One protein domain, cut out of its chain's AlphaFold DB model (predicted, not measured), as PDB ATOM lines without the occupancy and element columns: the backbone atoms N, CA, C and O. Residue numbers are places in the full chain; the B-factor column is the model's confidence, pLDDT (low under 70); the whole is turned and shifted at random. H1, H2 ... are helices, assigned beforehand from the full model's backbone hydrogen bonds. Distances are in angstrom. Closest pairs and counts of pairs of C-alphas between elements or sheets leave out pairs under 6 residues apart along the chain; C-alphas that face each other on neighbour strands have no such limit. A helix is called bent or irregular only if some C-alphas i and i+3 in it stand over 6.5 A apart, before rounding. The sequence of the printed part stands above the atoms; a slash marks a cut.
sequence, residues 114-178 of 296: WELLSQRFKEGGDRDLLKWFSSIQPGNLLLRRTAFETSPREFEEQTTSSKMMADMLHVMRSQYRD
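What this domain is: This is residues 114 to 178 of the 296 residues of the protein "CPK2 protein" of Symbiodinium natans (UniProt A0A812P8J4). A small, compact knot of crossed helices is built round H1b, the second arm of the sharply bent first helix. H2 and H4 pack on H1b, H3 joins the two, and the end of H4 comes back to the first arm, H1a. The printed part has 65 residues with four named helices, H1 to H4 in chain order, and no named strand: all helix. The radius of gyration of the C-alphas is 11.2 A and the spans are 29 by 23 by 19 A.

How they stand to each other: H1, residues 114 to 135, was assigned as one helix by its hydrogen bonds but is bent: C-alphas 123 and 126 are 9.5 A apart. Its arms, H1a (114 to 123) and H1b (126 to 135), stand at a steep tilt of 50 degrees. H1b touches H2, residues 141 to 149, at a steep tilt of 53 degrees, opposite ways; the closest C-alphas, of Lys 131 and Ala 147, are 5.2 A apart. H1b touches H4, residues 163 to 177, about perpendicular at 86 degrees, closest at C-alphas Asp 126 and Leu 169, 7.1 A. H4 touches H1a with residues 176 to 177 alone; the closest C-alphas, of Ser 118 and Arg 177, are 4.4 A apart. H2 and H3, residues 152 to 161, form a helical hairpin and only just touch, with 3 pairs of C-alphas within 8 A, closest Thr 146 and Phe 155 at 6.3 A. H3 and H4 touch only at the corner, closest at C-alphas Thr 159 and Met 165, 5.2 A. H2 and H4 are apart. In H1a, H1b, H2, H3 and H4 every O i to N i+4 pair is within hydrogen-bond range.

Where its parts are: H1a begins at C-alpha 114 (-9.138, -28.149, -4.237) and is 14.4 A long; H1b is 14.3 A, H2 10.5 A, H3 14.1 A. H4, 19.5 A, ends at C-alpha 177 (-17.332, -31.314, -6.992).

The domain as a whole: The C-alphas farthest apart, of Leu 116 and Ser 161, are 30.4 A apart. The printed part has no cut, and its three links are tight. Residues 136 to 141, of which 141 belongs to H2, stand free. Mean pLDDT of the printed part is 94.3; no printed residue is under 70.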
ATOM      1  N   TRP A 114      -8.307 -27.248  -3.430       95.75
ATOM      2  CA  TRP A 114      -9.138 -28.149  -4.237       95.75
ATOM      3  C   TRP A 114     -10.022 -29.071  -3.393       95.75
ATOM      4  O   TRP A 114     -11.173 -29.302  -3.759       95.75
ATOM      5  N   GLU A 115      -9.516 -29.559  -2.260       97.75
ATOM      6  CA  GLU A 115     -10.300 -30.328  -1.290       97.75
ATOM      7  C   GLU A 115     -11.428 -29.474  -0.701       97.75
ATOM      8  O   GLU A 115     -12.593 -29.874  -0.729       97.75
ATOM      9  N   LEU A 116     -11.098 -28.264  -0.241       97.31
ATOM     10  CA  LEU A 116     -12.076 -27.329   0.321       97.31
ATOM     11  C   LEU A 116     -13.129 -26.913  -0.716       97.31
ATOM     12  O   LEU A 116     -14.322 -26.839  -0.416       97.31
ATOM     13  N   LEU A 117     -12.702 -26.673  -1.958       95.06
ATOM     14  CA  LEU A 117     -13.593 -26.311  -3.055       95.06
ATOM     15  C   LEU A 117     -14.547 -27.461  -3.418       95.06
ATOM     16  O   LEU A 117     -15.739 -27.221  -3.621       95.06
ATOM     17  N   SER A 118     -14.047 -28.700  -3.435       97.19
ATOM     18  CA  SER A 118     -14.859 -29.905  -3.640       97.19
ATOM     19  C   SER A 118     -15.947 -30.043  -2.579       97.19
ATOM     20  O   SER A 118     -17.133 -30.133  -2.911       97.19
ATOM     21  N   GLN A 119     -15.572 -29.940  -1.301       97.81
ATOM     22  CA  GLN A 119     -16.516 -29.993  -0.183       97.81
ATOM     23  C   GLN A 119     -17.601 -28.915  -0.309       97.81
ATOM     24  O   GLN A 119     -18.792 -29.225  -0.257       97.81
ATOM     25  N   ARG A 120     -17.207 -27.669  -0.603       96.81
ATOM     26  CA  ARG A 120     -18.149 -26.564  -0.820       96.81
ATOM     27  C   ARG A 120     -19.150 -26.852  -1.943       96.81
ATOM     28  O   ARG A 120     -20.333 -26.545  -1.810       96.81
ATOM     29  N   PHE A 121     -18.710 -27.420  -3.066       96.62
ATOM     30  CA  PHE A 121     -19.615 -27.710  -4.183       96.62
ATOM     31  C   PHE A 121     -20.532 -28.901  -3.936       96.62
ATOM     32  O   PHE A 121     -21.608 -28.965  -4.534       96.62
ATOM     33  N   LYS A 122     -20.156 -29.831  -3.058       97.06
ATOM     34  CA  LYS A 122     -21.075 -30.885  -2.612       97.06
ATOM     35  C   LYS A 122     -22.223 -30.317  -1.796       97.06
ATOM     36  O   LYS A 122     -23.356 -30.749  -1.971       97.06
ATOM     37  N   GLU A 123     -21.930 -29.333  -0.953       97.50
ATOM     38  CA  GLU A 123     -22.935 -28.646  -0.142       97.50
ATOM     39  C   GLU A 123     -23.844 -27.750  -0.997       97.50
ATOM     40  O   GLU A 123     -25.064 -27.794  -0.856       97.50
ATOM     41  N   GLY A 124     -23.263 -26.962  -1.912       96.25
ATOM     42  CA  GLY A 124     -24.004 -25.995  -2.738       96.25
ATOM     43  C   GLY A 124     -24.671 -26.570  -3.997       96.25
ATOM     44  O   GLY A 124     -25.588 -25.966  -4.563       96.25
ATOM     45  N   GLY A 125     -24.227 -27.737  -4.466       96.50
ATOM     46  CA  GLY A 125     -24.722 -28.376  -5.683       96.50
ATOM     47  C   GLY A 125     -24.343 -27.648  -6.981       96.50
ATOM     48  O   GLY A 125     -23.498 -26.752  -7.031       96.50
ATOM     49  N   ASP A 126     -24.985 -28.041  -8.084       97.44
ATOM     50  CA  ASP A 126     -24.585 -27.619  -9.438       97.44
ATOM     51  C   ASP A 126     -24.783 -26.132  -9.714       97.44
ATOM     52  O   ASP A 126     -24.108 -25.545 -10.562       97.44
ATOM     53  N   ARG A 127     -25.733 -25.512  -9.016       96.94
ATOM     54  CA  ARG A 127     -26.005 -24.094  -9.194       96.94
ATOM     55  C   ARG A 127     -24.861 -23.249  -8.658       96.94
ATOM     56  O   ARG A 127     -24.444 -22.309  -9.330       96.94
ATOM     57  N   ASP A 128     -24.341 -23.596  -7.488       96.44
ATOM     58  CA  ASP A 128     -23.199 -22.895  -6.907       96.44
ATOM     59  C   ASP A 128     -21.911 -23.170  -7.686       96.44
ATOM     60  O   ASP A 128     -21.116 -22.250  -7.891       96.44
ATOM     61  N   LEU A 129     -21.769 -24.378  -8.237       95.94
ATOM     62  CA  LEU A 129     -20.713 -24.703  -9.194       95.94
ATOM     63  C   LEU A 129     -20.762 -23.792 -10.436       95.94
ATOM     64  O   LEU A 129     -19.750 -23.198 -10.809       95.94
ATOM     65  N   LEU A 130     -21.937 -23.603 -11.049       96.00
ATOM     66  CA  LEU A 130     -22.091 -22.716 -12.210       96.00
ATOM     67  C   LEU A 130     -21.878 -21.235 -11.875       96.00
ATOM     68  O   LEU A 130     -21.315 -20.510 -12.695       96.00
ATOM     69  N   LYS A 131     -22.291 -20.776 -10.685       95.38
ATOM     70  CA  LYS A 131     -22.004 -19.404 -10.231       95.38
ATOM     71  C   LYS A 131     -20.502 -19.160 -10.136       95.38
ATOM     72  O   LYS A 131     -20.033 -18.134 -10.619       95.38
ATOM     73  N   TRP A 132     -19.760 -20.105  -9.560       94.00
ATOM     74  CA  TRP A 132     -18.304 -20.017  -9.469       94.00
ATOM     75  C   TRP A 132     -17.644 -20.026 -10.853       94.00
ATOM     76  O   TRP A 132     -16.829 -19.163 -11.162       94.00
ATOM     77  N   PHE A 133     -18.066 -20.913 -11.756       91.88
ATOM     78  CA  PHE A 133     -17.559 -20.892 -13.132       91.88
ATOM     79  C   PHE A 133     -17.876 -19.588 -13.873       91.88
ATOM     80  O   PHE A 133     -17.062 -19.100 -14.657       91.88
ATOM     81  N   SER A 134     -19.044 -18.998 -13.617       90.75
ATOM     82  CA  SER A 134     -19.404 -17.696 -14.172       90.75
ATOM     83  C   SER A 134     -18.528 -16.563 -13.632       90.75
ATOM     84  O   SER A 134     -18.350 -15.585 -14.355       90.75
ATOM     85  N   SER A 135     -17.999 -16.648 -12.403       87.31
ATOM     86  CA  SER A 135     -17.140 -15.594 -11.845       87.31
ATOM     87  C   SER A 135     -15.735 -15.617 -12.443       87.31
ATOM     88  O   SER A 135     -15.166 -14.559 -12.675       87.31
ATOM     89  N   ILE A 136     -15.205 -16.800 -12.773       83.12
ATOM     90  CA  ILE A 136     -13.900 -16.944 -13.450       83.12
ATOM     91  C   ILE A 136     -13.987 -16.796 -14.981       83.12
ATOM     92  O   ILE A 136     -12.971 -16.815 -15.672       83.12
ATOM     93  N   GLN A 137     -15.200 -16.658 -15.529       83.25
ATOM     94  CA  GLN A 137     -15.465 -16.401 -16.949       83.25
ATOM     95  C   GLN A 137     -16.548 -15.322 -17.118       83.25
ATOM     96  O   GLN A 137     -17.629 -15.609 -17.645       83.25
ATOM     97  N   PRO A 138     -16.289 -14.064 -16.718       80.00
ATOM     98  CA  PRO A 138     -17.318 -13.020 -16.680       80.00
ATOM     99  C   PRO A 138     -17.950 -12.713 -18.052       80.00
ATOM    100  O   PRO A 138     -19.098 -12.274 -18.120       80.00
ATOM    101  N   GLY A 139     -17.248 -12.997 -19.157       84.19
ATOM    102  CA  GLY A 139     -17.777 -12.869 -20.522       84.19
ATOM    103  C   GLY A 139     -18.761 -13.972 -20.949       84.19
ATOM    104  O   GLY A 139     -19.390 -13.864 -22.003       84.19
ATOM    105  N   ASN A 140     -18.921 -15.042 -20.164       86.56
ATOM    106  CA  ASN A 140     -19.785 -16.168 -20.506       86.56
ATOM    107  C   ASN A 140     -21.242 -15.910 -20.082       86.56
ATOM    108  O   ASN A 140     -21.713 -16.354 -19.034       86.56
ATOM    109  N   LEU A 141     -21.978 -15.196 -20.940       92.00
ATOM    110  CA  LEU A 141     -23.376 -14.825 -20.691       92.00
ATOM    111  C   LEU A 141     -24.310 -16.026 -20.486       92.00
ATOM    112  O   LEU A 141     -25.305 -15.895 -19.779       92.00
ATOM    113  N   LEU A 142     -24.007 -17.182 -21.084       93.44
ATOM    114  CA  LEU A 142     -24.796 -18.397 -20.875       93.44
ATOM    115  C   LEU A 142     -24.683 -18.868 -19.421       93.44
ATOM    116  O   LEU A 142     -25.706 -19.055 -18.769       93.44
ATOM    117  N   LEU A 143     -23.452 -19.006 -18.910       92.75
ATOM    118  CA  LEU A 143     -23.217 -19.406 -17.520       92.75
ATOM    119  C   LEU A 143     -23.869 -18.429 -16.549       92.75
ATOM    120  O   LEU A 143     -24.593 -18.857 -15.655       92.75
ATOM    121  N   ARG A 144     -23.682 -17.123 -16.769       94.38
ATOM    122  CA  ARG A 144     -24.269 -16.083 -15.922       94.38
ATOM    123  C   ARG A 144     -25.794 -16.184 -15.866       94.38
ATOM    124  O   ARG A 144     -26.363 -16.237 -14.778       94.38
ATOM    125  N   ARG A 145     -26.457 -16.251 -17.025       95.50
ATOM    126  CA  ARG A 145     -27.923 -16.338 -17.102       95.50
ATOM    127  C   ARG A 145     -28.444 -17.592 -16.421       95.50
ATOM    128  O   ARG A 145     -29.320 -17.505 -15.566       95.50
ATOM    129  N   THR A 146     -27.880 -18.750 -16.753       95.69
ATOM    130  CA  THR A 146     -28.325 -20.013 -16.162       95.69
ATOM    131  C   THR A 146     -28.056 -20.052 -14.657       95.69
ATOM    132  O   THR A 146     -28.920 -20.498 -13.909       95.69
ATOM    133  N   ALA A 147     -26.921 -19.540 -14.178       95.12
ATOM    134  CA  ALA A 147     -26.565 -19.579 -12.760       95.12
ATOM    135  C   ALA A 147     -27.376 -18.602 -11.888       95.12
ATOM    136  O   ALA A 147     -27.786 -18.981 -10.786       95.12
ATOM    137  N   PHE A 148     -27.607 -17.371 -12.362       95.62
ATOM    138  CA  PHE A 148     -28.143 -16.274 -11.544       95.62
ATOM    139  C   PHE A 148     -29.560 -15.825 -11.913       95.62
ATOM    140  O   PHE A 148     -30.282 -15.364 -11.035       95.62
ATOM    141  N   GLU A 149     -29.960 -15.922 -13.182       95.00
ATOM    142  CA  GLU A 149     -31.176 -15.256 -13.683       95.00
ATOM    143  C   GLU A 149     -32.381 -16.203 -13.812       95.00
ATOM    144  O   GLU A 149     -33.512 -15.743 -13.929       95.00
ATOM    145  N   THR A 150     -32.167 -17.519 -13.769       96.12
ATOM    146  CA  THR A 150     -33.246 -18.516 -13.868       96.12
ATOM    147  C   THR A 150     -33.951 -18.751 -12.528       96.12
ATOM    148  O   THR A 150     -33.377 -18.600 -11.448       96.12
ATOM    149  N   SER A 151     -35.205 -19.185 -12.552       97.56
ATOM    150  CA  SER A 151     -35.845 -19.802 -11.382       97.56
ATOM    151  C   SER A 151     -35.275 -21.210 -11.116       97.56
ATOM    152  O   SER A 151     -34.681 -21.808 -12.015       97.56
ATOM    153  N   PRO A 152     -35.452 -21.797  -9.913       97.25
ATOM    154  CA  PRO A 152     -35.024 -23.177  -9.648       97.25
ATOM    155  C   PRO A 152     -35.592 -24.201 -10.643       97.25
ATOM    156  O   PRO A 152     -34.870 -25.087 -11.089       97.25
ATOM    157  N   ARG A 153     -36.859 -24.036 -11.046       97.88
ATOM    158  CA  ARG A 153     -37.514 -24.905 -12.032       97.88
ATOM    159  C   ARG A 153     -36.887 -24.770 -13.421       97.88
ATOM    160  O   ARG A 153     -36.600 -25.776 -14.057       97.88
ATOM    161  N   GLU A 154     -36.660 -23.542 -13.888       97.69
ATOM    162  CA  GLU A 154     -36.012 -23.306 -15.187       97.69
ATOM    163  C   GLU A 154     -34.562 -23.793 -15.194       97.69
ATOM    164  O   GLU A 154     -34.091 -24.292 -16.211       97.69
ATOM    165  N   PHE A 155     -33.850 -23.672 -14.071       97.19
ATOM    166  CA  PHE A 155     -32.505 -24.215 -13.921       97.19
ATOM    167  C   PHE A 155     -32.492 -25.735 -14.109       97.19
ATOM    168  O   PHE A 155     -31.707 -26.252 -14.906       97.19
ATOM    169  N   GLU A 156     -33.373 -26.453 -13.412       97.31
ATOM    170  CA  GLU A 156     -33.509 -27.906 -13.545       97.31
ATOM    171  C   GLU A 156     -33.884 -28.300 -14.979       97.31
ATOM    172  O   GLU A 156     -33.236 -29.155 -15.583       97.31
ATOM    173  N   GLU A 157     -34.861 -27.619 -15.577       97.12
ATOM    174  CA  GLU A 157     -35.270 -27.866 -16.958       97.12
ATOM    175  C   GLU A 157     -34.120 -27.623 -17.944       97.12
ATOM    176  O   GLU A 157     -33.835 -28.480 -18.779       97.12
ATOM    177  N   GLN A 158     -33.398 -26.503 -17.844       95.38
ATOM    178  CA  GLN A 158     -32.275 -26.196 -18.739       95.38
ATOM    179  C   GLN A 158     -31.126 -27.196 -18.599       95.38
ATOM    180  O   GLN A 158     -30.536 -27.602 -19.601       95.38
ATOM    181  N   THR A 159     -30.792 -27.587 -17.371       95.75
ATOM    182  CA  THR A 159     -29.655 -28.477 -17.094       95.75
ATOM    183  C   THR A 159     -29.937 -29.938 -17.440       95.75
ATOM    184  O   THR A 159     -28.997 -30.672 -17.737       95.75
ATOM    185  N   THR A 160     -31.207 -30.346 -17.474       95.88
ATOM    186  CA  THR A 160     -31.622 -31.706 -17.857       95.88
ATOM    187  C   THR A 160     -31.976 -31.829 -19.339       95.88
ATOM    188  O   THR A 160     -31.617 -32.822 -19.971       95.88
ATOM    189  N   SER A 161     -32.643 -30.829 -19.925       96.00
ATOM    190  CA  SER A 161     -33.101 -30.880 -21.324       96.00
ATOM    191  C   SER A 161     -32.018 -30.516 -22.345       96.00
ATOM    192  O   SER A 161     -32.061 -30.982 -23.485       96.00
ATOM    193  N   SER A 162     -31.022 -29.709 -21.965       96.25
ATOM    194  CA  SER A 162     -29.925 -29.328 -22.857       96.25
ATOM    195  C   SER A 162     -28.746 -30.282 -22.714       96.25
ATOM    196  O   SER A 162     -28.017 -30.231 -21.723       96.25
ATOM    197  N   LYS A 163     -28.482 -31.086 -23.754       94.25
ATOM    198  CA  LYS A 163     -27.310 -31.980 -23.788       94.25
ATOM    199  C   LYS A 163     -26.005 -31.231 -23.491       94.25
ATOM    200  O   LYS A 163     -25.175 -31.716 -22.737       94.25
ATOM    201  N   MET A 164     -25.837 -30.033 -24.050       93.75
ATOM    202  CA  MET A 164     -24.639 -29.218 -23.829       93.75
ATOM    203  C   MET A 164     -24.467 -28.837 -22.352       93.75
ATOM    204  O   MET A 164     -23.358 -28.927 -21.833       93.75
ATOM    205  N   MET A 165     -25.543 -28.422 -21.672       94.81
ATOM    206  CA  MET A 165     -25.481 -28.078 -20.246       94.81
ATOM    207  C   MET A 165     -25.248 -29.314 -19.380       94.81
ATOM    208  O   MET A 165     -24.447 -29.249 -18.451       94.81
ATOM    209  N   ALA A 166     -25.901 -30.431 -19.707       94.94
ATOM    210  CA  ALA A 166     -25.724 -31.699 -19.012       94.94
ATOM    211  C   ALA A 166     -24.277 -32.211 -19.123       94.94
ATOM    212  O   ALA A 166     -23.667 -32.537 -18.106       94.94
ATOM    213  N   ASP A 167     -23.705 -32.214 -20.332       91.88
ATOM    214  CA  ASP A 167     -22.312 -32.606 -20.574       91.88
ATOM    215  C   ASP A 167     -21.342 -31.671 -19.836       91.88
ATOM    216  O   ASP A 167     -20.402 -32.124 -19.185       91.88
ATOM    217  N   MET A 168     -21.575 -30.356 -19.902       92.62
ATOM    218  CA  MET A 168     -20.734 -29.370 -19.225       92.62
ATOM    219  C   MET A 168     -20.760 -29.563 -17.706       92.62
ATOM    220  O   MET A 168     -19.702 -29.637 -17.089       92.62
ATOM    221  N   LEU A 169     -21.946 -29.706 -17.106       94.69
ATOM    222  CA  LEU A 169     -22.081 -29.985 -15.677       94.69
ATOM    223  C   LEU A 169     -21.457 -31.319 -15.292       94.69
ATOM    224  O   LEU A 169     -20.857 -31.413 -14.228       94.69
ATOM    225  N   HIS A 170     -21.561 -32.345 -16.134       93.62
ATOM    226  CA  HIS A 170     -20.902 -33.622 -15.883       93.62
ATOM    227  C   HIS A 170     -19.382 -33.453 -15.745       93.62
ATOM    228  O   HIS A 170     -18.813 -33.895 -14.747       93.62
ATOM    229  N   VAL A 171     -18.743 -32.735 -16.677       90.50
ATOM    230  CA  VAL A 171     -17.305 -32.432 -16.592       90.50
ATOM    231  C   VAL A 171     -16.992 -31.569 -15.368       90.50
ATOM    232  O   VAL A 171     -16.072 -31.887 -14.619       90.50
ATOM    233  N   MET A 172     -17.769 -30.511 -15.114       93.56
ATOM    234  CA  MET A 172     -17.552 -29.630 -13.960       93.56
ATOM    235  C   MET A 172     -17.661 -30.390 -12.632       93.56
ATOM    236  O   MET A 172     -16.840 -30.186 -11.743       93.56
ATOM    237  N   ARG A 173     -18.639 -31.293 -12.493       95.38
ATOM    238  CA  ARG A 173     -18.789 -32.132 -11.299       95.38
ATOM    239  C   ARG A 173     -17.566 -33.013 -11.115       95.38
ATOM    240  O   ARG A 173     -16.930 -32.921 -10.076       95.38
ATOM    241  N   SER A 174     -17.184 -33.771 -12.142       92.31
ATOM    242  CA  SER A 174     -16.011 -34.652 -12.085       92.31
ATOM    243  C   SER A 174     -14.722 -33.894 -11.754       92.31
ATOM    244  O   SER A 174     -13.872 -34.387 -11.015       92.31
ATOM    245  N   GLN A 175     -14.569 -32.675 -12.271       90.75
ATOM    246  CA  GLN A 175     -13.346 -31.911 -12.071       90.75
ATOM    247  C   GLN A 175     -13.312 -31.095 -10.774       90.75
ATOM    248  O   GLN A 175     -12.223 -30.814 -10.283       90.75
ATOM    249  N   TYR A 176     -14.455 -30.716 -10.208       95.19
ATOM    250  CA  TYR A 176     -14.480 -29.772  -9.088       95.19
ATOM    251  C   TYR A 176     -15.289 -30.252  -7.893       95.19
ATOM    252  O   TYR A 176     -14.826 -30.066  -6.779       95.19
ATOM    253  N   ARG A 177     -16.459 -30.865  -8.092       96.75
ATOM    254  CA  ARG A 177     -17.332 -31.314  -6.992       96.75
ATOM    255  C   ARG A 177     -16.971 -32.702  -6.474       96.75
ATOM    256  O   ARG A 177     -16.995 -32.934  -5.278       96.75
ATOM    257  N   ASP A 178     -16.671 -33.605  -7.393       96.44
ATOM    258  CA  ASP A 178     -16.360 -35.011  -7.141       96.44
ATOM    259  C   ASP A 178     -14.858 -35.230  -7.427       96.44
ATOM    260  O   ASP A 178     -14.439 -36.212  -8.039       96.44
TER     261      ASP A 178